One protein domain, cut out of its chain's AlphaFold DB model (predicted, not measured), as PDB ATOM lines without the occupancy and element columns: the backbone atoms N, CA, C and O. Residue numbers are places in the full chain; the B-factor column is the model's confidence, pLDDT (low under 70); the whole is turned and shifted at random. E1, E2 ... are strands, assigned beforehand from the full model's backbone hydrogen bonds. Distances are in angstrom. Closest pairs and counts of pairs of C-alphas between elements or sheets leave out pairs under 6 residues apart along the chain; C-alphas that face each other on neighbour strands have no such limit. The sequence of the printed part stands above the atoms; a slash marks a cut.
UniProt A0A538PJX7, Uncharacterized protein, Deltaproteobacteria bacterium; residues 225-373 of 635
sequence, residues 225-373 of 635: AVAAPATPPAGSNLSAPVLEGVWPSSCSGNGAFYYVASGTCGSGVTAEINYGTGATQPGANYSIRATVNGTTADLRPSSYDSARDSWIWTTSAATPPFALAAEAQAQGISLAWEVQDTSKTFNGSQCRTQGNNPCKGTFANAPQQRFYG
ATOM      1  N   ALA A 225     -26.380  24.346 -49.627       80.94
ATOM      2  CA  ALA A 225     -26.727  25.514 -50.409       80.94
ATOM      3  C   ALA A 225     -25.649  25.725 -51.473       80.94
ATOM      4  O   ALA A 225     -24.465  25.819 -51.135       80.94
ATOM      5  N   VAL A 226     -26.058  25.848 -52.737       72.56
ATOM      6  CA  VAL A 226     -25.185  26.373 -53.794       72.56
ATOM      7  C   VAL A 226     -25.012  27.860 -53.530       72.56
ATOM      8  O   VAL A 226     -25.814  28.689 -53.955       72.56
ATOM      9  N   ALA A 227     -23.999  28.200 -52.746       64.00
ATOM     10  CA  ALA A 227     -23.592  29.575 -52.552       64.00
ATOM     11  C   ALA A 227     -22.377  29.828 -53.437       64.00
ATOM     12  O   ALA A 227     -21.376  29.122 -53.327       64.00
ATOM     13  N   ALA A 228     -22.439  30.869 -54.270       64.56
ATOM     14  CA  ALA A 228     -21.208  31.445 -54.785       64.56
ATOM     15  C   ALA A 228     -20.331  31.826 -53.578       64.56
ATOM     16  O   ALA A 228     -20.870  32.314 -52.573       64.56
ATOM     17  N   PRO A 229     -19.008  31.619 -53.642       65.44
ATOM     18  CA  PRO A 229     -18.097  32.098 -52.616       65.44
ATOM     19  C   PRO A 229     -18.413  33.553 -52.314       65.44
ATOM     20  O   PRO A 229     -18.517  34.372 -53.230       65.44
ATOM     21  N   ALA A 230     -18.652  33.852 -51.033       63.53
ATOM     22  CA  ALA A 230     -19.042  35.193 -50.617       63.53
ATOM     23  C   ALA A 230     -18.050  36.194 -51.209       63.53
ATOM     24  O   ALA A 230     -16.850  35.931 -51.189       63.53
ATOM     25  N   THR A 231     -18.506  37.324 -51.742       67.56
ATOM     26  CA  THR A 231     -17.593  38.369 -52.219       67.56
ATOM     27  C   THR A 231     -16.598  38.695 -51.100       67.56
ATOM     28  O   THR A 231     -17.037  38.807 -49.948       67.56
ATOM     29  N   PRO A 232     -15.283  38.810 -51.380       70.44
ATOM     30  CA  PRO A 232     -14.308  39.080 -50.334       70.44
ATOM     31  C   PRO A 232     -14.755  40.283 -49.487       70.44
ATOM     32  O   PRO A 232     -15.132  41.313 -50.059       70.44
ATOM     33  N   PRO A 233     -14.749  40.185 -48.143       69.12
ATOM     34  CA  PRO A 233     -15.068  41.315 -47.275       69.12
ATOM     35  C   PRO A 233     -14.203  42.530 -47.629       69.12
ATOM     36  O   PRO A 233     -13.054  42.363 -48.036       69.12
ATOM     37  N   ALA A 234     -14.707  43.755 -47.452       67.50
ATOM     38  CA  ALA A 234     -13.948  44.968 -47.773       67.50
ATOM     39  C   ALA A 234     -12.531  44.937 -47.148       67.50
ATOM     40  O   ALA A 234     -12.378  44.699 -45.951       67.50
ATOM     41  N   GLY A 235     -11.492  45.130 -47.972       68.38
ATOM     42  CA  GLY A 235     -10.082  45.003 -47.561       68.38
ATOM     43  C   GLY A 235      -9.504  43.576 -47.596       68.38
ATOM     44  O   GLY A 235      -8.354  43.370 -47.205       68.38
ATOM     45  N   SER A 236     -10.269  42.595 -48.075       77.75
ATOM     46  CA  SER A 236      -9.859  41.195 -48.242       77.75
ATOM     47  C   SER A 236      -9.761  40.837 -49.727       77.75
ATOM     48  O   SER A 236     -10.533  41.338 -50.540       77.75
ATOM     49  N   ASN A 237      -8.829  39.960 -50.095       81.56
ATOM     50  CA  ASN A 237      -8.754  39.347 -51.432       81.56
ATOM     51  C   ASN A 237      -8.935  37.813 -51.378       81.56
ATOM     52  O   ASN A 237      -8.683  37.116 -52.363       81.56
ATOM     53  N   LEU A 238      -9.346  37.306 -50.212       82.88
ATOM     54  CA  LEU A 238      -9.729  35.928 -49.956       82.88
ATOM     55  C   LEU A 238     -11.141  35.896 -49.371       82.88
ATOM     56  O   LEU A 238     -11.443  36.590 -48.398       82.88
ATOM     57  N   SER A 239     -11.971  35.038 -49.947       82.62
ATOM     58  CA  SER A 239     -13.274  34.667 -49.410       82.62
ATOM     59  C   SER A 239     -13.161  33.391 -48.590       82.62
ATOM     60  O   SER A 239     -12.291  32.557 -48.846       82.62
ATOM     61  N   ALA A 240     -14.055  33.217 -47.615       84.81
ATOM     62  CA  ALA A 240     -14.177  31.919 -46.964       84.81
ATOM     63  C   ALA A 240     -14.587  30.877 -48.024       84.81
ATOM     64  O   ALA A 240     -15.520  31.151 -48.787       84.81
ATOM     65  N   PRO A 241     -13.912  29.717 -48.096       88.00
ATOM     66  CA  PRO A 241     -14.288  28.671 -49.031       88.00
ATOM     67  C   PRO A 241     -15.690  28.141 -48.729       88.00
ATOM     68  O   PRO A 241     -16.122  28.098 -47.574       88.00
ATOM     69  N   VAL A 242     -16.376  27.693 -49.775       88.00
ATOM     70  CA  VAL A 242     -17.687  27.048 -49.687       88.00
ATOM     71  C   VAL A 242     -17.495  25.542 -49.776       88.00
ATOM     72  O   VAL A 242     -16.787  25.040 -50.644       88.00
ATOM     73  N   LEU A 243     -18.115  24.818 -48.847       89.69
ATOM     74  CA  LEU A 243     -18.141  23.362 -48.865       89.69
ATOM     75  C   LEU A 243     -19.349  22.886 -49.663       89.69
ATOM     76  O   LEU A 243     -20.488  22.987 -49.190       89.69
ATOM     77  N   GLU A 244     -19.084  22.324 -50.831       87.94
ATOM     78  CA  GLU A 244     -20.113  21.832 -51.740       87.94
ATOM     79  C   GLU A 244     -20.432  20.365 -51.461       87.94
ATOM     80  O   GLU A 244     -21.596  20.010 -51.406       87.94
ATOM     81  N   GLY A 245     -19.469  19.533 -51.063       88.81
ATOM     82  CA  GLY A 245     -19.825  18.179 -50.637       88.81
ATOM     83  C   GLY A 245     -18.800  17.455 -49.788       88.81
ATOM     84  O   GLY A 245     -17.657  17.886 -49.643       88.81
ATOM     85  N   VAL A 246     -19.264  16.376 -49.156       90.88
ATOM     86  CA  VAL A 246     -18.479  15.497 -48.286       90.88
ATOM     87  C   VAL A 246     -18.930  14.056 -48.486       90.88
ATOM     88  O   VAL A 246     -20.102  13.732 -48.276       90.88
ATOM     89  N   TRP A 247     -17.984  13.180 -48.820       89.38
ATOM     90  CA  TRP A 247     -18.207  11.756 -49.049       89.38
ATOM     91  C   TRP A 247     -17.269  10.916 -48.174       89.38
ATOM     92  O   TRP A 247     -16.044  11.037 -48.276       89.38
ATOM     93  N   PRO A 248     -17.821  10.049 -47.315       87.44
ATOM     94  CA  PRO A 248     -17.055   9.045 -46.598       87.44
ATOM     95  C   PRO A 248     -16.672   7.906 -47.551       87.44
ATOM     96  O   PRO A 248     -17.526   7.391 -48.274       87.44
ATOM     97  N   SER A 249     -15.413   7.466 -47.534       79.88
ATOM     98  CA  SER A 249     -15.031   6.197 -48.168       79.88
ATOM     99  C   SER A 249     -15.192   5.077 -47.138       79.88
ATOM    100  O   SER A 249     -14.530   5.135 -46.110       79.88
ATOM    101  N   SER A 250     -16.046   4.075 -47.343       68.06
ATOM    102  CA  SER A 250     -16.192   3.002 -46.342       68.06
ATOM    103  C   SER A 250     -15.031   2.004 -46.410       68.06
ATOM    104  O   SER A 250     -14.285   1.963 -47.388       68.06
ATOM    105  N   CYS A 251     -14.923   1.134 -45.406       66.94
ATOM    106  CA  CYS A 251     -13.939   0.057 -45.402       66.94
ATOM    107  C   CYS A 251     -14.322  -1.206 -46.196       66.94
ATOM    108  O   CYS A 251     -13.518  -2.131 -46.278       66.94
ATOM    109  N   SER A 252     -15.519  -1.260 -46.794       56.78
ATOM    110  CA  SER A 252     -16.004  -2.411 -47.578       56.78
ATOM    111  C   SER A 252     -16.801  -2.024 -48.838       56.78
ATOM    112  O   SER A 252     -17.514  -2.851 -49.405       56.78
ATOM    113  N   GLY A 253     -16.672  -0.777 -49.313       52.34
ATOM    114  CA  GLY A 253     -17.399  -0.249 -50.476       52.34
ATOM    115  C   GLY A 253     -17.587   1.276 -50.466       52.34
ATOM    116  O   GLY A 253     -16.926   1.999 -49.719       52.34
ATOM    117  N   ASN A 254     -18.526   1.779 -51.270       52.22
ATOM    118  CA  ASN A 254     -18.936   3.188 -51.271       52.22
ATOM    119  C   ASN A 254     -20.064   3.405 -50.254       52.22
ATOM    120  O   ASN A 254     -21.167   2.902 -50.460       52.22
ATOM    121  N   GLY A 255     -19.818   4.151 -49.173       67.81
ATOM    122  CA  GLY A 255     -20.888   4.489 -48.235       67.81
ATOM    123  C   GLY A 255     -20.445   5.045 -46.884       67.81
ATOM    124  O   GLY A 255     -19.287   4.971 -46.485       67.81
ATOM    125  N   ALA A 256     -21.413   5.601 -46.162       83.00
ATOM    126  CA  ALA A 256     -21.250   6.068 -44.787       83.00
ATOM    127  C   ALA A 256     -21.408   4.935 -43.760       83.00
ATOM    128  O   ALA A 256     -20.799   4.975 -42.692       83.00
ATOM    129  N   PHE A 257     -22.226   3.930 -44.073       88.44
ATOM    130  CA  PHE A 257     -22.520   2.813 -43.183       88.44
ATOM    131  C   PHE A 257     -21.533   1.668 -43.400       88.44
ATOM    132  O   PHE A 257     -21.248   1.297 -44.539       88.44
ATOM    133  N   TYR A 258     -21.056   1.071 -42.315       85.69
ATOM    134  CA  TYR A 258     -20.212  -0.117 -42.350       85.69
ATOM    135  C   TYR A 258     -20.575  -1.058 -41.203       85.69
ATOM    136  O   TYR A 258     -21.026  -0.627 -40.146       85.69
ATOM    137  N   TYR A 259     -20.348  -2.354 -41.399       83.50
ATOM    138  CA  TYR A 259     -20.454  -3.350 -40.341       83.50
ATOM    139  C   TYR A 259     -19.171  -4.172 -40.320       83.50
ATOM    140  O   TYR A 259     -18.829  -4.823 -41.306       83.50
ATOM    141  N   VAL A 260     -18.457  -4.128 -39.199       76.25
ATOM    142  CA  VAL A 260     -17.288  -4.975 -38.947       76.25
ATOM    143  C   VAL A 260     -17.538  -5.734 -37.654       76.25
ATOM    144  O   VAL A 260     -17.846  -5.130 -36.630       76.25
ATOM    145  N   ALA A 261     -17.470  -7.065 -37.729       67.31
ATOM    146  CA  ALA A 261     -17.830  -7.943 -36.619       67.31
ATOM    147  C   ALA A 261     -16.846  -7.837 -35.443       67.31
ATOM    148  O   ALA A 261     -17.237  -8.028 -34.299       67.31
ATOM    149  N   SER A 262     -15.579  -7.517 -35.715       70.06
ATOM    150  CA  SER A 262     -14.551  -7.250 -34.708       70.06
ATOM    151  C   SER A 262     -13.414  -6.404 -35.296       70.06
ATOM    152  O   SER A 262     -13.265  -6.295 -36.515       70.06
ATOM    153  N   GLY A 263     -12.614  -5.781 -34.424       76.62
ATOM    154  CA  GLY A 263     -11.436  -5.002 -34.812       76.62
ATOM    155  C   GLY A 263     -11.736  -3.582 -35.307       76.62
ATOM    156  O   GLY A 263     -12.723  -2.953 -34.915       76.62
ATOM    157  N   THR A 264     -10.831  -3.059 -36.135       81.81
ATOM    158  CA  THR A 264     -10.930  -1.735 -36.758       81.81
ATOM    159  C   THR A 264     -10.746  -1.845 -38.265       81.81
ATOM    160  O   THR A 264     -10.078  -2.752 -38.761       81.81
ATOM    161  N   CYS A 265     -11.326  -0.906 -39.006       82.25
ATOM    162  CA  CYS A 265     -11.138  -0.802 -40.443       82.25
ATOM    163  C   CYS A 265     -10.702   0.614 -40.844       82.25
ATOM    164  O   CYS A 265     -11.143   1.603 -40.261       82.25
ATOM    165  N   GLY A 266      -9.788   0.713 -41.811       87.06
ATOM    166  CA  GLY A 266      -9.274   1.994 -42.295       87.06
ATOM    167  C   GLY A 266     -10.274   2.695 -43.212       87.06
ATOM    168  O   GLY A 266     -10.871   2.063 -44.080       87.06
ATOM    169  N   SER A 267     -10.420   4.007 -43.040       88.44
ATOM    170  CA  SER A 267     -11.311   4.858 -43.820       88.44
ATOM    171  C   SER A 267     -10.706   6.233 -44.143       88.44
ATOM    172  O   SER A 267      -9.738   6.679 -43.519       88.44
ATOM    173  N   GLY A 268     -11.280   6.895 -45.144       89.50
ATOM    174  CA  GLY A 268     -10.886   8.182 -45.701       89.50
ATOM    175  C   GLY A 268     -12.087   9.097 -45.955       89.50
ATOM    176  O   GLY A 268     -13.250   8.701 -45.861       89.50
ATOM    177  N   VAL A 269     -11.798  10.358 -46.259       91.12
ATOM    178  CA  VAL A 269     -12.809  11.392 -46.515       91.12
ATOM    179  C   VAL A 269     -12.475  12.091 -47.822       91.12
ATOM    180  O   VAL A 269     -11.331  12.490 -48.051       91.12
ATOM    181  N   THR A 270     -13.496  12.256 -48.655       91.12
ATOM    182  CA  THR A 270     -13.475  13.130 -49.826       91.12
ATOM    183  C   THR A 270     -14.339  14.348 -49.534       91.12
ATOM    184  O   THR A 270     -15.400  14.225 -48.927       91.12
ATOM    185  N   ALA A 271     -13.894  15.527 -49.937       92.38
ATOM    186  CA  ALA A 271     -14.627  16.771 -49.799       92.38
ATOM    187  C   ALA A 271     -14.493  17.595 -51.072       92.38
ATOM    188  O   ALA A 271     -13.484  17.513 -51.762       92.38
ATOM    189  N   GLU A 272     -15.478  18.423 -51.359       90.38
ATOM    190  CA  GLU A 272     -15.450  19.326 -52.495       90.38
ATOM    191  C   GLU A 272     -15.592  20.762 -52.038       90.38
ATOM    192  O   GLU A 272     -16.527  21.112 -51.312       90.38
ATOM    193  N   ILE A 273     -14.626  21.575 -52.448       90.38
ATOM    194  CA  ILE A 273     -14.410  22.905 -51.907       90.38
ATOM    195  C   ILE A 273     -14.307  23.902 -53.046       90.38
ATOM    196  O   ILE A 273     -13.411  23.811 -53.887       90.38
ATOM    197  N   ASN A 274     -15.182  24.897 -53.020       87.44
ATOM    198  CA  ASN A 274     -15.144  26.026 -53.927       87.44
ATOM    199  C   ASN A 274     -14.437  27.212 -53.257       87.44
ATOM    200  O   ASN A 274     -14.838  27.683 -52.189       87.44
ATOM    201  N   TYR A 275     -13.353  27.678 -53.877       79.94
ATOM    202  CA  TYR A 275     -12.525  28.787 -53.388       79.94
ATOM    203  C   TYR A 275     -12.800  30.123 -54.104       79.94
ATOM    204  O   TYR A 275     -12.184  31.128 -53.753       79.94
ATOM    205  N   GLY A 276     -13.705  30.163 -55.088       71.25
ATOM    206  CA  GLY A 276     -14.068  31.389 -55.819       71.25
ATOM    207  C   GLY A 276     -13.029  31.875 -56.816       71.25
ATOM    208  O   GLY A 276     -13.050  33.036 -57.222       71.25
ATOM    209  N   THR A 277     -12.103  31.002 -57.203       60.69
ATOM    210  CA  THR A 277     -11.100  31.259 -58.231       60.69
ATOM    211  C   THR A 277     -11.055  30.057 -59.160       60.69
ATOM    212  O   THR A 277     -10.848  28.948 -58.668       60.69
ATOM    213  N   GLY A 278     -11.206  30.291 -60.470       60.38
ATOM    214  CA  GLY A 278     -11.230  29.233 -61.487       60.38
ATOM    215  C   GLY A 278     -10.000  28.326 -61.490       60.38
ATOM    216  O   GLY A 278      -9.041  28.646 -60.799       60.38
ATOM    217  N   ALA A 279     -10.050  27.250 -62.295       59.00
ATOM    218  CA  ALA A 279      -9.199  26.044 -62.491       59.00
ATOM    219  C   ALA A 279      -7.711  25.966 -62.051       59.00
ATOM    220  O   ALA A 279      -7.055  24.948 -62.268       59.00
ATOM    221  N   THR A 280      -7.133  26.996 -61.453       70.75
ATOM    222  CA  THR A 280      -5.812  27.009 -60.837       70.75
ATOM    223  C   THR A 280      -5.830  26.148 -59.581       70.75
ATOM    224  O   THR A 280      -6.619  26.378 -58.663       70.75
ATOM    225  N   GLN A 281      -4.944  25.157 -59.537       68.56
ATOM    226  CA  GLN A 281      -4.814  24.263 -58.393       68.56
ATOM    227  C   GLN A 281      -4.485  25.036 -57.112       68.56
ATOM    228  O   GLN A 281      -3.534  25.825 -57.119       68.56
ATOM    229  N   PRO A 282      -5.216  24.798 -56.003       74.88
ATOM    230  CA  PRO A 282      -4.819  25.264 -54.691       74.88
ATOM    231  C   PRO A 282      -3.406  24.748 -54.423       74.88
ATOM    232  O   PRO A 282      -3.169  23.540 -54.370       74.88
ATOM    233  N   GLY A 283      -2.443  25.667 -54.338       74.12
ATOM    234  CA  GLY A 283      -1.047  25.315 -54.096       74.12
ATOM    235  C   GLY A 283      -0.831  24.752 -52.689       74.12
ATOM    236  O   GLY A 283      -1.755  24.662 -51.882       74.12
ATOM    237  N   ALA A 284       0.428  24.466 -52.340       80.00
ATOM    238  CA  ALA A 284       0.817  23.957 -51.015       80.00
ATOM    239  C   ALA A 284       0.391  24.849 -49.826       80.00
ATOM    240  O   ALA A 284       0.431  24.410 -48.681       80.00
ATOM    241  N   ASN A 285      -0.035  26.084 -50.099       86.94
ATOM    242  CA  ASN A 285      -0.510  27.052 -49.118       86.94
ATOM    243  C   ASN A 285      -1.980  26.856 -48.711       86.94
ATOM    244  O   ASN A 285      -2.464  27.602 -47.868       86.94
ATOM    245  N   TYR A 286      -2.709  25.916 -49.307       88.19
ATOM    246  CA  TYR A 286      -4.101  25.629 -48.966       88.19
ATOM    247  C   TYR A 286      -4.180  24.279 -48.263       88.19
ATOM    248  O   TYR A 286      -3.638  23.287 -48.754       88.19
ATOM    249  N   SER A 287      -4.864  24.228 -47.123       89.50
ATOM    250  CA  SER A 287      -5.089  22.983 -46.400       89.50
ATOM    251  C   SER A 287      -6.553  22.807 -46.024       89.50
ATOM    252  O   SER A 287      -7.238  23.731 -45.579       89.50
ATOM    253  N   ILE A 288      -7.015  21.574 -46.205       93.50
ATOM    254  CA  ILE A 288      -8.284  21.076 -45.697       93.50
ATOM    255  C   ILE A 288      -7.957  19.957 -44.720       93.50
ATOM    256  O   ILE A 288      -7.154  19.081 -45.025       93.50
ATOM    257  N   ARG A 289      -8.579  19.987 -43.544       94.19
ATOM    258  CA  ARG A 289      -8.424  18.969 -42.505       94.19
ATOM    259  C   ARG A 289      -9.768  18.348 -42.193       94.19
ATOM    260  O   ARG A 289     -10.731  19.079 -41.969       94.19
ATOM    261  N   ALA A 290      -9.813  17.023 -42.141       95.56
ATOM    262  CA  ALA A 290     -10.951  16.281 -41.623       95.56
ATOM    263  C   ALA A 290     -10.637  15.740 -40.237       95.56
ATOM    264  O   ALA A 290      -9.585  15.137 -40.025       95.56
ATOM    265  N   THR A 291     -11.577  15.924 -39.316       95.25
ATOM    266  CA  THR A 291     -11.548  15.334 -37.983       95.25
ATOM    267  C   THR A 291     -12.664  14.304 -37.861       95.25
ATOM    268  O   THR A 291     -13.835  14.631 -38.067       95.25
ATOM    269  N   VAL A 292     -12.295  13.072 -37.504       93.00
ATOM    270  CA  VAL A 292     -13.198  11.938 -37.267       93.00
ATOM    271  C   VAL A 292     -12.797  11.287 -35.952       93.00
ATOM    272  O   VAL A 292     -11.645  10.893 -35.783       93.00
ATOM    273  N   ASN A 293     -13.735  11.206 -35.004       87.69
ATOM    274  CA  ASN A 293     -13.510  10.605 -33.683       87.69
ATOM    275  C   ASN A 293     -12.214  11.104 -32.989       87.69
ATOM    276  O   ASN A 293     -11.389  10.328 -32.518       87.69
ATOM    277  N   GLY A 294     -11.976  12.422 -33.024       90.00
ATOM    278  CA  GLY A 294     -10.782  13.061 -32.450       90.00
ATOM    279  C   GLY A 294      -9.494  12.940 -33.277       90.00
ATOM    280  O   GLY A 294      -8.559  13.705 -33.051       90.00
ATOM    281  N   THR A 295      -9.440  12.059 -34.279       93.38
ATOM    282  CA  THR A 295      -8.300  11.944 -35.202       93.38
ATOM    283  C   THR A 295      -8.425  12.978 -36.310       93.38
ATOM    284  O   THR A 295      -9.477  13.075 -36.935       93.38
ATOM    285  N   THR A 296      -7.363  13.744 -36.574       94.62
ATOM    286  CA  THR A 296      -7.336  14.756 -37.643       94.62
ATOM    287  C   THR A 296      -6.342  14.368 -38.727       94.62
ATOM    288  O   THR A 296      -5.199  14.043 -38.416       94.62
ATOM    289  N   ALA A 297      -6.766  14.438 -39.986       93.06
ATOM    290  CA  ALA A 297      -5.924  14.177 -41.147       93.06
ATOM    291  C   ALA A 297      -6.069  15.284 -42.197       93.06
ATOM    292  O   ALA A 297      -7.158  15.834 -42.391       93.06
ATOM    293  N   ASP A 298      -4.969  15.584 -42.885       91.81
ATOM    294  CA  ASP A 298      -4.963  16.503 -44.020       91.81
ATOM    295  C   ASP A 298      -5.570  15.830 -45.259       91.81
ATOM    296  O   ASP A 298      -5.302  14.663 -45.565       91.81
ATOM    297  N   LEU A 299      -6.355  16.593 -46.009       92.00
ATOM    298  CA  LEU A 299      -6.790  16.241 -47.350       92.00
ATOM    299  C   LEU A 299      -5.876  16.936 -48.362       92.00
ATOM    300  O   LEU A 299      -5.342  18.021 -48.117       92.00
ATOM    301  N   ARG A 300      -5.714  16.312 -49.528       89.56
ATOM    302  CA  ARG A 300      -4.945  16.846 -50.654       89.56
ATOM    303  C   ARG A 300      -5.861  17.067 -51.855       89.56
ATOM    304  O   ARG A 300      -6.760  16.249 -52.061       89.56
ATOM    305  N   PRO A 301      -5.648  18.133 -52.646       89.62
ATOM    306  CA  PRO A 301      -6.419  18.346 -53.862       89.62
ATOM    307  C   PRO A 301      -6.074  17.238 -54.866       89.62
ATOM    308  O   PRO A 301      -4.900  16.948 -55.097       89.62
ATOM    309  N   SER A 302      -7.099  16.616 -55.437       87.81
ATOM    310  CA  SER A 302      -7.000  15.457 -56.333       87.81
ATOM    311  C   SER A 302      -7.394  15.809 -57.769       87.81
ATOM    312  O   SER A 302      -6.661  15.485 -58.701       87.81
ATOM    313  N   SER A 303      -8.504  16.527 -57.952       88.69
ATOM    314  CA  SER A 303      -9.007  16.965 -59.254       88.69
ATOM    315  C   SER A 303      -9.825  18.251 -59.131       88.69
ATOM    316  O   SER A 303     -10.285  18.604 -58.045       88.69
ATOM    317  N   TYR A 304     -10.017  18.936 -60.256       88.38
ATOM    318  CA  TYR A 304     -10.887  20.107 -60.386       88.38
ATOM    319  C   TYR A 304     -12.171  19.724 -61.115       88.38
ATOM    320  O   TYR A 304     -12.102  19.064 -62.155       88.38
ATOM    321  N   ASP A 305     -13.317  20.148 -60.593       85.00
ATOM    322  CA  ASP A 305     -14.603  20.051 -61.269       85.00
ATOM    323  C   ASP A 305     -14.944  21.397 -61.920       85.00
ATOM    324  O   ASP A 305     -15.337  22.368 -61.272       85.00
ATOM    325  N   SER A 306     -14.810  21.449 -63.246       83.88
ATOM    326  CA  SER A 306     -15.099  22.650 -64.029       83.88
ATOM    327  C   SER A 306     -16.585  22.991 -64.126       83.88
ATOM    328  O   SER A 306     -16.912  24.118 -64.482       83.88
ATOM    329  N   ALA A 307     -17.489  22.039 -63.873       80.06
ATOM    330  CA  ALA A 307     -18.926  22.302 -63.898       80.06
ATOM    331  C   ALA A 307     -19.383  23.067 -62.648       80.06
ATOM    332  O   ALA A 307     -20.377  23.790 -62.704       80.06
ATOM    333  N   ARG A 308     -18.652  22.911 -61.538       78.62
ATOM    334  CA  ARG A 308     -18.983  23.492 -60.228       78.62
ATOM    335  C   ARG A 308     -17.962  24.502 -59.710       78.62
ATOM    336  O   ARG A 308     -18.198  25.154 -58.702       78.62
ATOM    337  N   ASP A 309     -16.887  24.718 -60.461       83.69
ATOM    338  CA  ASP A 309     -15.812  25.643 -60.107       83.69
ATOM    339  C   ASP A 309     -15.131  25.305 -58.768       83.69
ATOM    340  O   ASP A 309     -14.807  26.158 -57.939       83.69
ATOM    341  N   SER A 310     -14.931  24.016 -58.539       87.88
ATOM    342  CA  SER A 310     -14.611  23.467 -57.228       87.88
ATOM    343  C   SER A 310     -13.474  22.452 -57.314       87.88
ATOM    344  O   SER A 310     -13.179  21.859 -58.351       87.88
ATOM    345  N   TRP A 311     -12.786  22.251 -56.194       89.38
ATOM    346  CA  TRP A 311     -11.710  21.273 -56.077       89.38
ATOM    347  C   TRP A 311     -12.148  20.084 -55.239       89.38
ATOM    348  O   TRP A 311     -12.688  20.259 -54.146       89.38
ATOM    349  N   ILE A 312     -11.838  18.880 -55.715       89.88
ATOM    350  CA  ILE A 312     -12.015  17.631 -54.982       89.88
ATOM    351  C   ILE A 312     -10.776  17.382 -54.131       89.88
ATOM    352  O   ILE A 312      -9.666  17.220 -54.637       89.88
ATOM    353  N   TRP A 313     -10.975  17.316 -52.826       91.81
ATOM    354  CA  TRP A 313      -9.973  17.050 -51.808       91.81
ATOM    355  C   TRP A 313     -10.177  15.651 -51.251       91.81
ATOM    356  O   TRP A 313     -11.279  15.298 -50.852       91.81
ATOM    357  N   THR A 314      -9.118  14.857 -51.172       90.25
ATOM    358  CA  THR A 314      -9.177  13.478 -50.672       90.25
ATOM    359  C   THR A 314      -8.112  13.264 -49.614       90.25
ATOM    360  O   THR A 314      -6.998  13.775 -49.748       90.25
ATOM    361  N   THR A 315      -8.401  12.479 -48.580       89.12
ATOM    362  CA  THR A 315      -7.355  11.991 -47.670       89.12
ATOM    363  C   THR A 315      -6.292  11.238 -48.465       89.12
ATOM    364  O   THR A 315      -6.604  10.258 -49.137       89.12
ATOM    365  N   SER A 316      -5.039  11.689 -48.404       70.56
ATOM    366  CA  SER A 316      -3.938  11.016 -49.094       70.56
ATOM    367  C   SER A 316      -3.381   9.892 -48.225       70.56
ATOM    368  O   SER A 316      -2.826  10.212 -47.177       70.56
ATOM    369  N   ALA A 317      -3.467   8.626 -48.649       57.03
ATOM    370  CA  ALA A 317      -2.467   7.597 -48.324       57.03
ATOM    371  C   ALA A 317      -2.799   6.213 -48.910       57.03
ATOM    372  O   ALA A 317      -3.956   5.848 -49.094       57.03
ATOM    373  N   ALA A 318      -1.734   5.419 -49.077       60.12
ATOM    374  CA  ALA A 318      -1.757   3.962 -49.211       60.12
ATOM    375  C   ALA A 318      -2.315   3.231 -47.962       60.12
ATOM    376  O   ALA A 318      -2.611   2.043 -48.038       60.12
ATOM    377  N   THR A 319      -2.492   3.945 -46.838       66.56
ATOM    378  CA  THR A 319      -3.124   3.476 -45.592       66.56
ATOM    379  C   THR A 319      -4.138   4.526 -45.114       66.56
ATOM    380  O   THR A 319      -3.726   5.638 -44.782       66.56
ATOM    381  N   PRO A 320      -5.444   4.228 -45.062       79.12
ATOM    382  CA  PRO A 320      -6.462   5.208 -44.682       79.12
ATOM    383  C   PRO A 320      -6.270   5.739 -43.242       79.12
ATOM    384  O   PRO A 320      -6.022   4.936 -42.339       79.12
ATOM    385  N   PRO A 321      -6.383   7.061 -42.993       87.50
ATOM    386  CA  PRO A 321      -5.985   7.666 -41.718       87.50
ATOM    387  C   PRO A 321      -6.989   7.473 -40.575       87.50
ATOM    388  O   PRO A 321      -6.623   7.636 -39.412       87.50
ATOM    389  N   PHE A 322      -8.252   7.162 -40.876       90.56
ATOM    390  CA  PHE A 322      -9.291   7.026 -39.860       90.56
ATOM    391  C   PHE A 322      -9.519   5.555 -39.531       90.56
ATOM    392  O   PHE A 322      -9.995   4.794 -40.371       90.56
ATOM    393  N   ALA A 323      -9.194   5.155 -38.301       89.19
ATOM    394  CA  ALA A 323      -9.495   3.823 -37.791       89.19
ATOM    395  C   ALA A 323     -10.930   3.788 -37.250       89.19
ATOM    396  O   ALA A 323     -11.219   4.315 -36.177       89.19
ATOM    397  N   LEU A 324     -11.830   3.163 -38.003       87.62
ATOM    398  CA  LEU A 324     -13.224   2.987 -37.628       87.62
ATOM    399  C   LEU A 324     -13.375   1.688 -36.835       87.62
ATOM    400  O   LEU A 324     -13.102   0.606 -37.353       87.62
ATOM    401  N   ALA A 325     -13.786   1.783 -35.573       84.31
ATOM    402  CA  ALA A 325     -13.993   0.610 -34.727       84.31
ATOM    403  C   ALA A 325     -15.309  -0.113 -35.054       84.31
ATOM    404  O   ALA A 325     -16.270   0.500 -35.537       84.31
ATOM    405  N   ALA A 326     -15.350  -1.416 -34.762       82.00
ATOM    406  CA  ALA A 326     -16.587  -2.189 -34.708       82.00
ATOM    407  C   ALA A 326     -17.621  -1.514 -33.806       82.00
ATOM    408  O   ALA A 326     -17.272  -0.966 -32.761       82.00
ATOM    409  N   GLU A 327     -18.888  -1.558 -34.226       80.44
ATOM    410  CA  GLU A 327     -20.035  -1.126 -33.417       80.44
ATOM    411  C   GLU A 327     -19.959   0.316 -32.876       80.44
ATOM    412  O   GLU A 327     -20.610   0.656 -31.890       80.44
ATOM    413  N   ALA A 328     -19.175   1.183 -33.521       83.56
ATOM    414  CA  ALA A 328     -18.920   2.544 -33.052       83.56
ATOM    415  C   ALA A 328     -20.084   3.527 -33.285       83.56
ATOM    416  O   ALA A 328     -19.979   4.690 -32.897       83.56
ATOM    417  N   GLN A 329     -21.175   3.086 -33.925       86.69
ATOM    418  CA  GLN A 329     -22.332   3.914 -34.274       86.69
ATOM    419  C   GLN A 329     -21.910   5.177 -35.057       86.69
ATOM    420  O   GLN A 329     -20.965   5.131 -35.855       86.69
ATOM    421  N   ALA A 330     -22.633   6.289 -34.890       88.94
ATOM    422  CA  ALA A 330     -22.400   7.529 -35.621       88.94
ATOM    423  C   ALA A 330     -21.076   8.206 -35.221       88.94
ATOM    424  O   ALA A 330     -20.894   8.638 -34.086       88.94
ATOM    425  N   GLN A 331     -20.184   8.392 -36.193       89.56
ATOM    426  CA  GLN A 331     -18.923   9.122 -36.053       89.56
ATOM    427  C   GLN A 331     -18.919  10.317 -37.003       89.56
ATOM    428  O   GLN A 331     -18.797  10.167 -38.220       89.56
ATOM    429  N   GLY A 332     -19.081  11.517 -36.445       91.88
ATOM    430  CA  GLY A 332     -19.157  12.755 -37.217       91.88
ATOM    431  C   GLY A 332     -17.844  13.111 -37.918       91.88
ATOM    432  O   GLY A 332     -16.767  13.013 -37.334       91.88
ATOM    433  N   ILE A 333     -17.959  13.580 -39.157       93.88
ATOM    434  CA  ILE A 333     -16.889  14.153 -39.970       93.88
ATOM    435  C   ILE A 333     -17.021  15.672 -39.884       93.88
ATOM    436  O   ILE A 333     -18.034  16.239 -40.305       93.88
ATOM    437  N   SER A 334     -16.001  16.324 -39.329       95.88
ATOM    438  CA  SER A 334     -15.897  17.785 -39.294       95.88
ATOM    439  C   SER A 334     -14.754  18.259 -40.180       95.88
ATOM    440  O   SER A 334     -13.655  17.712 -40.098       95.88
ATOM    441  N   LEU A 335     -14.997  19.278 -41.001       95.81
ATOM    442  CA  LEU A 335     -13.990  19.865 -41.880       95.81
ATOM    443  C   LEU A 335     -13.553  21.255 -41.403       95.81
ATOM    444  O   LEU A 335     -14.367  22.089 -40.990       95.81
ATOM    445  N   ALA A 336     -12.256  21.515 -41.529       95.50
ATOM    446  CA  ALA A 336     -11.638  22.815 -41.314       95.50
ATOM    447  C   ALA A 336     -10.759  23.192 -42.507       95.50
ATOM    448  O   ALA A 336     -10.202  22.322 -43.177       95.50
ATOM    449  N   TRP A 337     -10.614  24.490 -42.745       93.19
ATOM    450  CA  TRP A 337      -9.791  25.041 -43.814       93.19
ATOM    451  C   TRP A 337      -8.768  26.025 -43.255       93.19
ATOM    452  O   TRP A 337      -8.999  26.690 -42.241       93.19
ATOM    453  N   GLU A 338      -7.633  26.127 -43.930       92.00
ATOM    454  CA  GLU A 338      -6.614  27.129 -43.657       92.00
ATOM    455  C   GLU A 338      -5.900  27.524 -44.956       92.00
ATOM    456  O   GLU A 338      -5.647  26.695 -45.830       92.00
ATOM    457  N   VAL A 339      -5.594  28.815 -45.082       89.88
ATOM    458  CA  VAL A 339      -4.824  29.385 -46.189       89.88
ATOM    459  C   VAL A 339      -3.595  30.082 -45.614       89.88
ATOM    460  O   VAL A 339      -3.697  30.966 -44.769       89.88
ATOM    461  N   GLN A 340      -2.420  29.667 -46.066       90.94
ATOM    462  CA  GLN A 340      -1.105  30.150 -45.637       90.94
ATOM    463  C   GLN A 340      -0.429  31.028 -46.700       90.94
ATOM    464  O   GLN A 340       0.735  31.396 -46.565       90.94
ATOM    465  N   ASP A 341      -1.157  31.379 -47.759       88.19
ATOM    466  CA  ASP A 341      -0.671  32.249 -48.822       88.19
ATOM    467  C   ASP A 341      -0.588  33.692 -48.314       88.19
ATOM    468  O   ASP A 341      -1.600  34.376 -48.178       88.19
ATOM    469  N   THR A 342       0.624  34.168 -48.033       89.12
ATOM    470  CA  THR A 342       0.864  35.516 -47.498       89.12
ATOM    471  C   THR A 342       0.483  36.630 -48.473       89.12
ATOM    472  O   THR A 342       0.398  37.784 -48.058       89.12
ATOM    473  N   SER A 343       0.200  36.333 -49.747       87.50
ATOM    474  CA  SER A 343      -0.387  37.307 -50.678       87.50
ATOM    475  C   SER A 343      -1.879  37.564 -50.420       87.50
ATOM    476  O   SER A 343      -2.464  38.489 -50.994       87.50
ATOM    477  N   LYS A 344      -2.506  36.756 -49.557       87.44
ATOM    478  CA  LYS A 344      -3.932  36.818 -49.254       87.44
ATOM    479  C   LYS A 344      -4.235  37.570 -47.956       87.44
ATOM    480  O   LYS A 344      -3.456  37.558 -47.000       87.44
ATOM    481  N   THR A 345      -5.400  38.208 -47.913       88.12
ATOM    482  CA  THR A 345      -5.982  38.873 -46.745       88.12
ATOM    483  C   THR A 345      -7.400  38.362 -46.508       88.12
ATOM    484  O   THR A 345      -8.199  38.272 -47.439       88.12
ATOM    485  N   PHE A 346      -7.717  38.050 -45.252       86.94
ATOM    486  CA  PHE A 346      -9.026  37.585 -44.798       86.94
ATOM    487  C   PHE A 346      -9.487  38.448 -43.622       86.94
ATOM    488  O   PHE A 346      -8.737  38.641 -42.662       86.94
ATOM    489  N   ASN A 347     -10.698  39.008 -43.706       85.12
ATOM    490  CA  ASN A 347     -11.231  39.978 -42.739       85.12
ATOM    491  C   ASN A 347     -10.240  41.120 -42.426       85.12
ATOM    492  O   ASN A 347     -10.021  41.483 -41.270       85.12
ATOM    493  N   GLY A 348      -9.584  41.649 -43.466       86.12
ATOM    494  CA  GLY A 348      -8.619  42.749 -43.355       86.12
ATOM    495  C   GLY A 348      -7.256  42.378 -42.749       86.12
ATOM    496  O   GLY A 348      -6.412  43.253 -42.588       86.12
ATOM    497  N   SER A 349      -7.011  41.101 -42.432       90.19
ATOM    498  CA  SER A 349      -5.733  40.619 -41.893       90.19
ATOM    499  C   SER A 349      -5.002  39.723 -42.891       90.19
ATOM    500  O   SER A 349      -5.605  38.849 -43.506       90.19
ATOM    501  N   GLN A 350      -3.691  39.914 -43.040       91.69
ATOM    502  CA  GLN A 350      -2.852  39.102 -43.927       91.69
ATOM    503  C   GLN A 350      -2.700  37.668 -43.405       91.69
ATOM    504  O   GLN A 350      -2.467  37.460 -42.208       91.69
ATOM    505  N   CYS A 351      -2.794  36.689 -44.305       90.88
ATOM    506  CA  CYS A 351      -2.556  35.286 -43.982       90.88
ATOM    507  C   CYS A 351      -1.094  35.047 -43.596       90.88
ATOM    508  O   CYS A 351      -0.188  35.760 -44.033       90.88
ATOM    509  N   ARG A 352      -0.856  34.038 -42.756       92.12
ATOM    510  CA  ARG A 352       0.472  33.725 -42.212       92.12
ATOM    511  C   ARG A 352       0.780  32.241 -42.358       92.12
ATOM    512  O   ARG A 352      -0.110  31.409 -42.246       92.12
ATOM    513  N   THR A 353       2.058  31.918 -42.525       88.44
ATOM    514  CA  THR A 353       2.557  30.535 -42.587       88.44
ATOM    515  C   THR A 353       2.839  29.929 -41.208       88.44
ATOM    516  O   THR A 353       3.035  28.723 -41.097       88.44
ATOM    517  N   GLN A 354       2.879  30.744 -40.144       82.19
ATOM    518  CA  GLN A 354       3.162  30.318 -38.767       82.19
ATOM    519  C   GLN A 354       2.381  31.162 -37.741       82.19
ATOM    520  O   GLN A 354       2.028  32.317 -38.001       82.19
ATOM    521  N   GLY A 355       2.157  30.605 -36.545       78.19
ATOM    522  CA  GLY A 355       1.460  31.279 -35.440       78.19
ATOM    523  C   GLY A 355      -0.045  31.445 -35.685       78.19
ATOM    524  O   GLY A 355      -0.609  30.749 -36.520       78.19
ATOM    525  N   ASN A 356      -0.704  32.349 -34.946       85.75
ATOM    526  CA  ASN A 356      -2.137  32.682 -35.056       85.75
ATOM    527  C   ASN A 356      -2.520  33.207 -36.461       85.75
ATOM    528  O   ASN A 356      -2.797  34.394 -36.629       85.75
ATOM    529  N   ASN A 357      -2.514  32.333 -37.471       91.50
ATOM    530  CA  ASN A 357      -2.923  32.623 -38.836       91.50
ATOM    531  C   ASN A 357      -4.408  33.030 -38.832       91.50
ATOM    532  O   ASN A 357      -5.234  32.232 -38.375       91.50
ATOM    533  N   PRO A 358      -4.756  34.248 -39.289       90.75
ATOM    534  CA  PRO A 358      -6.142  34.708 -39.325       90.75
ATOM    535  C   PRO A 358      -6.956  34.044 -40.446       90.75
ATOM    536  O   PRO A 358      -8.181  34.030 -40.379       90.75
ATOM    537  N   CYS A 359      -6.301  33.472 -41.459       90.88
ATOM    538  CA  CYS A 359      -6.944  32.868 -42.625       90.88
ATOM    539  C   CYS A 359      -7.247  31.384 -42.407       90.88
ATOM    540  O   CYS A 359      -6.710  30.514 -43.094       90.88
ATOM    541  N   LYS A 360      -8.086  31.088 -41.416       92.00
ATOM    542  CA  LYS A 360      -8.537  29.730 -41.106       92.00
ATOM    543  C   LYS A 360      -9.958  29.737 -40.566       92.00
ATOM    544  O   LYS A 360     -10.396  30.723 -39.975       92.00
ATOM    545  N   GLY A 361     -10.649  28.615 -40.700       92.06
ATOM    546  CA  GLY A 361     -12.000  28.462 -40.177       92.06
ATOM    547  C   GLY A 361     -12.490  27.022 -40.196       92.06
ATOM    548  O   GLY A 361     -11.817  26.111 -40.678       92.06
ATOM    549  N   THR A 362     -13.687  26.824 -39.661       93.38
ATOM    550  CA  THR A 362     -14.449  25.580 -39.778       93.38
ATOM    551  C   THR A 362     -15.628  25.799 -40.713       93.38
ATOM    552  O   THR A 362     -16.142  26.913 -40.838       93.38
ATOM    553  N   PHE A 363     -16.064  24.739 -41.386       91.06
ATOM    554  CA  PHE A 363     -17.307  24.802 -42.146       91.06
ATOM    555  C   PHE A 363     -18.508  24.734 -41.194       91.06
ATOM    556  O   PHE A 363     -18.461  24.072 -40.154       91.06
ATOM    557  N   ALA A 364     -19.591  25.430 -41.541       87.44
ATOM    558  CA  ALA A 364     -20.814  25.446 -40.740       87.44
ATOM    559  C   ALA A 364     -21.499  24.064 -40.700       87.44
ATOM    560  O   ALA A 364     -21.172  23.160 -41.475       87.44
ATOM    561  N   ASN A 365     -22.473  23.915 -39.797       84.50
ATOM    562  CA  ASN A 365     -23.330  22.729 -39.664       84.50
ATOM    563  C   ASN A 365     -22.575  21.419 -39.402       84.50
ATOM    564  O   ASN A 365     -22.990  20.359 -39.865       84.50
ATOM    565  N   ALA A 366     -21.489  21.473 -38.628       87.38
ATOM    566  CA  ALA A 366     -20.785  20.276 -38.178       87.38
ATOM    567  C   ALA A 366     -21.711  19.329 -37.368       87.38
ATOM    568  O   ALA A 366     -22.652  19.796 -36.719       87.38
ATOM    569  N   PRO A 367     -21.498  18.001 -37.410       92.00
ATOM    570  CA  PRO A 367     -20.690  17.312 -38.418       92.00
ATOM    571  C   PRO A 367     -21.323  17.451 -39.814       92.00
ATOM    572  O   PRO A 367     -22.550  17.406 -39.931       92.00
ATOM    573  N   GLN A 368     -20.497  17.637 -40.850       92.44
ATOM    574  CA  GLN A 368     -20.970  17.802 -42.234       92.44
ATOM    575  C   GLN A 368     -21.329  16.474 -42.897       92.44
ATOM    576  O   GLN A 368     -22.168  16.444 -43.788       92.44
ATOM    577  N   GLN A 369     -20.709  15.385 -42.454       92.06
ATOM    578  CA  GLN A 369     -21.062  14.022 -42.837       92.06
ATOM    579  C   GLN A 369     -20.793  13.078 -41.657       92.06
ATOM    580  O   GLN A 369     -20.280  13.525 -40.631       92.06
ATOM    581  N   ARG A 370     -21.135  11.793 -41.743       90.75
ATOM    582  CA  ARG A 370     -20.746  10.805 -40.731       90.75
ATOM    583  C   ARG A 370     -20.366   9.464 -41.339       90.75
ATOM    584  O   ARG A 370     -20.827   9.120 -42.422       90.75
ATOM    585  N   PHE A 371     -19.583   8.700 -40.589       90.75
ATOM    586  CA  PHE A 371     -19.597   7.245 -40.681       90.75
ATOM    587  C   PHE A 371     -20.626   6.686 -39.702       90.75
ATOM    588  O   PHE A 371     -20.929   7.323 -38.691       90.75
ATOM    589  N   TYR A 372     -21.137   5.492 -39.969       89.38
ATOM    590  CA  TYR A 372     -21.971   4.757 -39.029       89.38
ATOM    591  C   TYR A 372     -21.508   3.306 -38.931       89.38
ATOM    592  O   TYR A 372     -21.655   2.541 -39.883       89.38
ATOM    593  N   GLY A 373     -20.946   2.941 -37.779       87.81
ATOM    594  CA  GLY A 373     -20.582   1.563 -37.463       87.81
ATOM    595  C   GLY A 373     -21.790   0.810 -36.932       87.81
ATOM    596  O   GLY A 373     -22.248   1.098 -35.828       87.81
TER     597      GLY A 373
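AT A GLANCE: This is residues 225 to 373 of the 635 residues of an uncharacterized protein of Deltaproteobacteria bacterium (UniProt A0A538PJX7). One strongly twisted sheet of nine strands wraps round on itself into a narrow, flattened barrel that is nearly closed: E1, E2 and E5 make one side, E3, E7 and E9 the other, with E4 joining E5 to E3 and a seam without strand pairing between E1 and E9. Long loops make the two ends of the longest axis, residues 225 to 241 and 340 to 359 at one, residues 250 to 263 at the other. The printed part has 149 residues with E1 to E9 in chain order and no named helix; the class is all strand, though only 66 residues are in named elements, under half. The sheet is branched and its neighbour pairs are antiparallel. The whole is compact, with a radius of gyration of the C-alphas of 16.3 A, and only just elongated, spanning 54 by 36 by 28 A.

HOW THE PARTS SIT: Start at E2, residues 264 to 274, which has three neighbours. On one side of it look for E1, residues 242 to 249, with which it forms a hairpin; N 247 and O 270 are 2.8 A apart. On the other side lie E5, residues 310 to 315, where N 313 and O 271 are 2.7 A apart, and E6, residues 322 to 325, where N 267 and O 322 are 2.8 A apart. E5 has E4, residues 295 to 305, as its antiparallel neighbour on the other side from E2, with N 302 and O 312 at 2.8 A; E4 bends by 59 degrees at residue 302. E4 pairs over its residues 295 to 299 with E3, residues 286 to 292, where N 299 and O 288 are 2.8 A apart. E3, E4 and E5 form a meander, each strand the antiparallel neighbour of the one before; with E2, the antiparallel neighbour of E5, they form a Greek key. On the other side of E3 find E7, residues 329 to 339, with N 289 and O 336 at 2.9 A. E3 lies on one side of E7, and on the other side of E7 lie E8, residues 360 to 362, where N 337 and O 361 are 2.9 A apart, and E9, residues 369 to 373, where N 331 and O 371 are 2.8 A apart. The closest C-alphas of E1 and E9, those of Val 246 and Gln 369, are 6.2 A apart.

IN THESE COORDINATES: Find C-alpha 242 at (-17.687, 27.048, -49.687); from there E1 runs 21.1 A. E2 runs 32.9 A, E4 28.0 A and E3 20.2 A. E7 starts at C-alpha 329, (-22.332, 3.914, -34.274), and runs 33.1 A. E5, E6 and E8 are shorter, and E9 ends at C-alpha 373, (-20.582, 1.563, -37.463).

THE WHOLE: The C-alphas farthest apart, those of Gly 235 and Ala 261, are 54.6 A apart. The printed part has no cut; the links E1 to E2, E2 to E3 and E7 to E8 are long. Mean pLDDT of the printed part is 83.6; look for values under 70 at 22 residues, among them 227 to 231, 250 to 255 and 317 to 319.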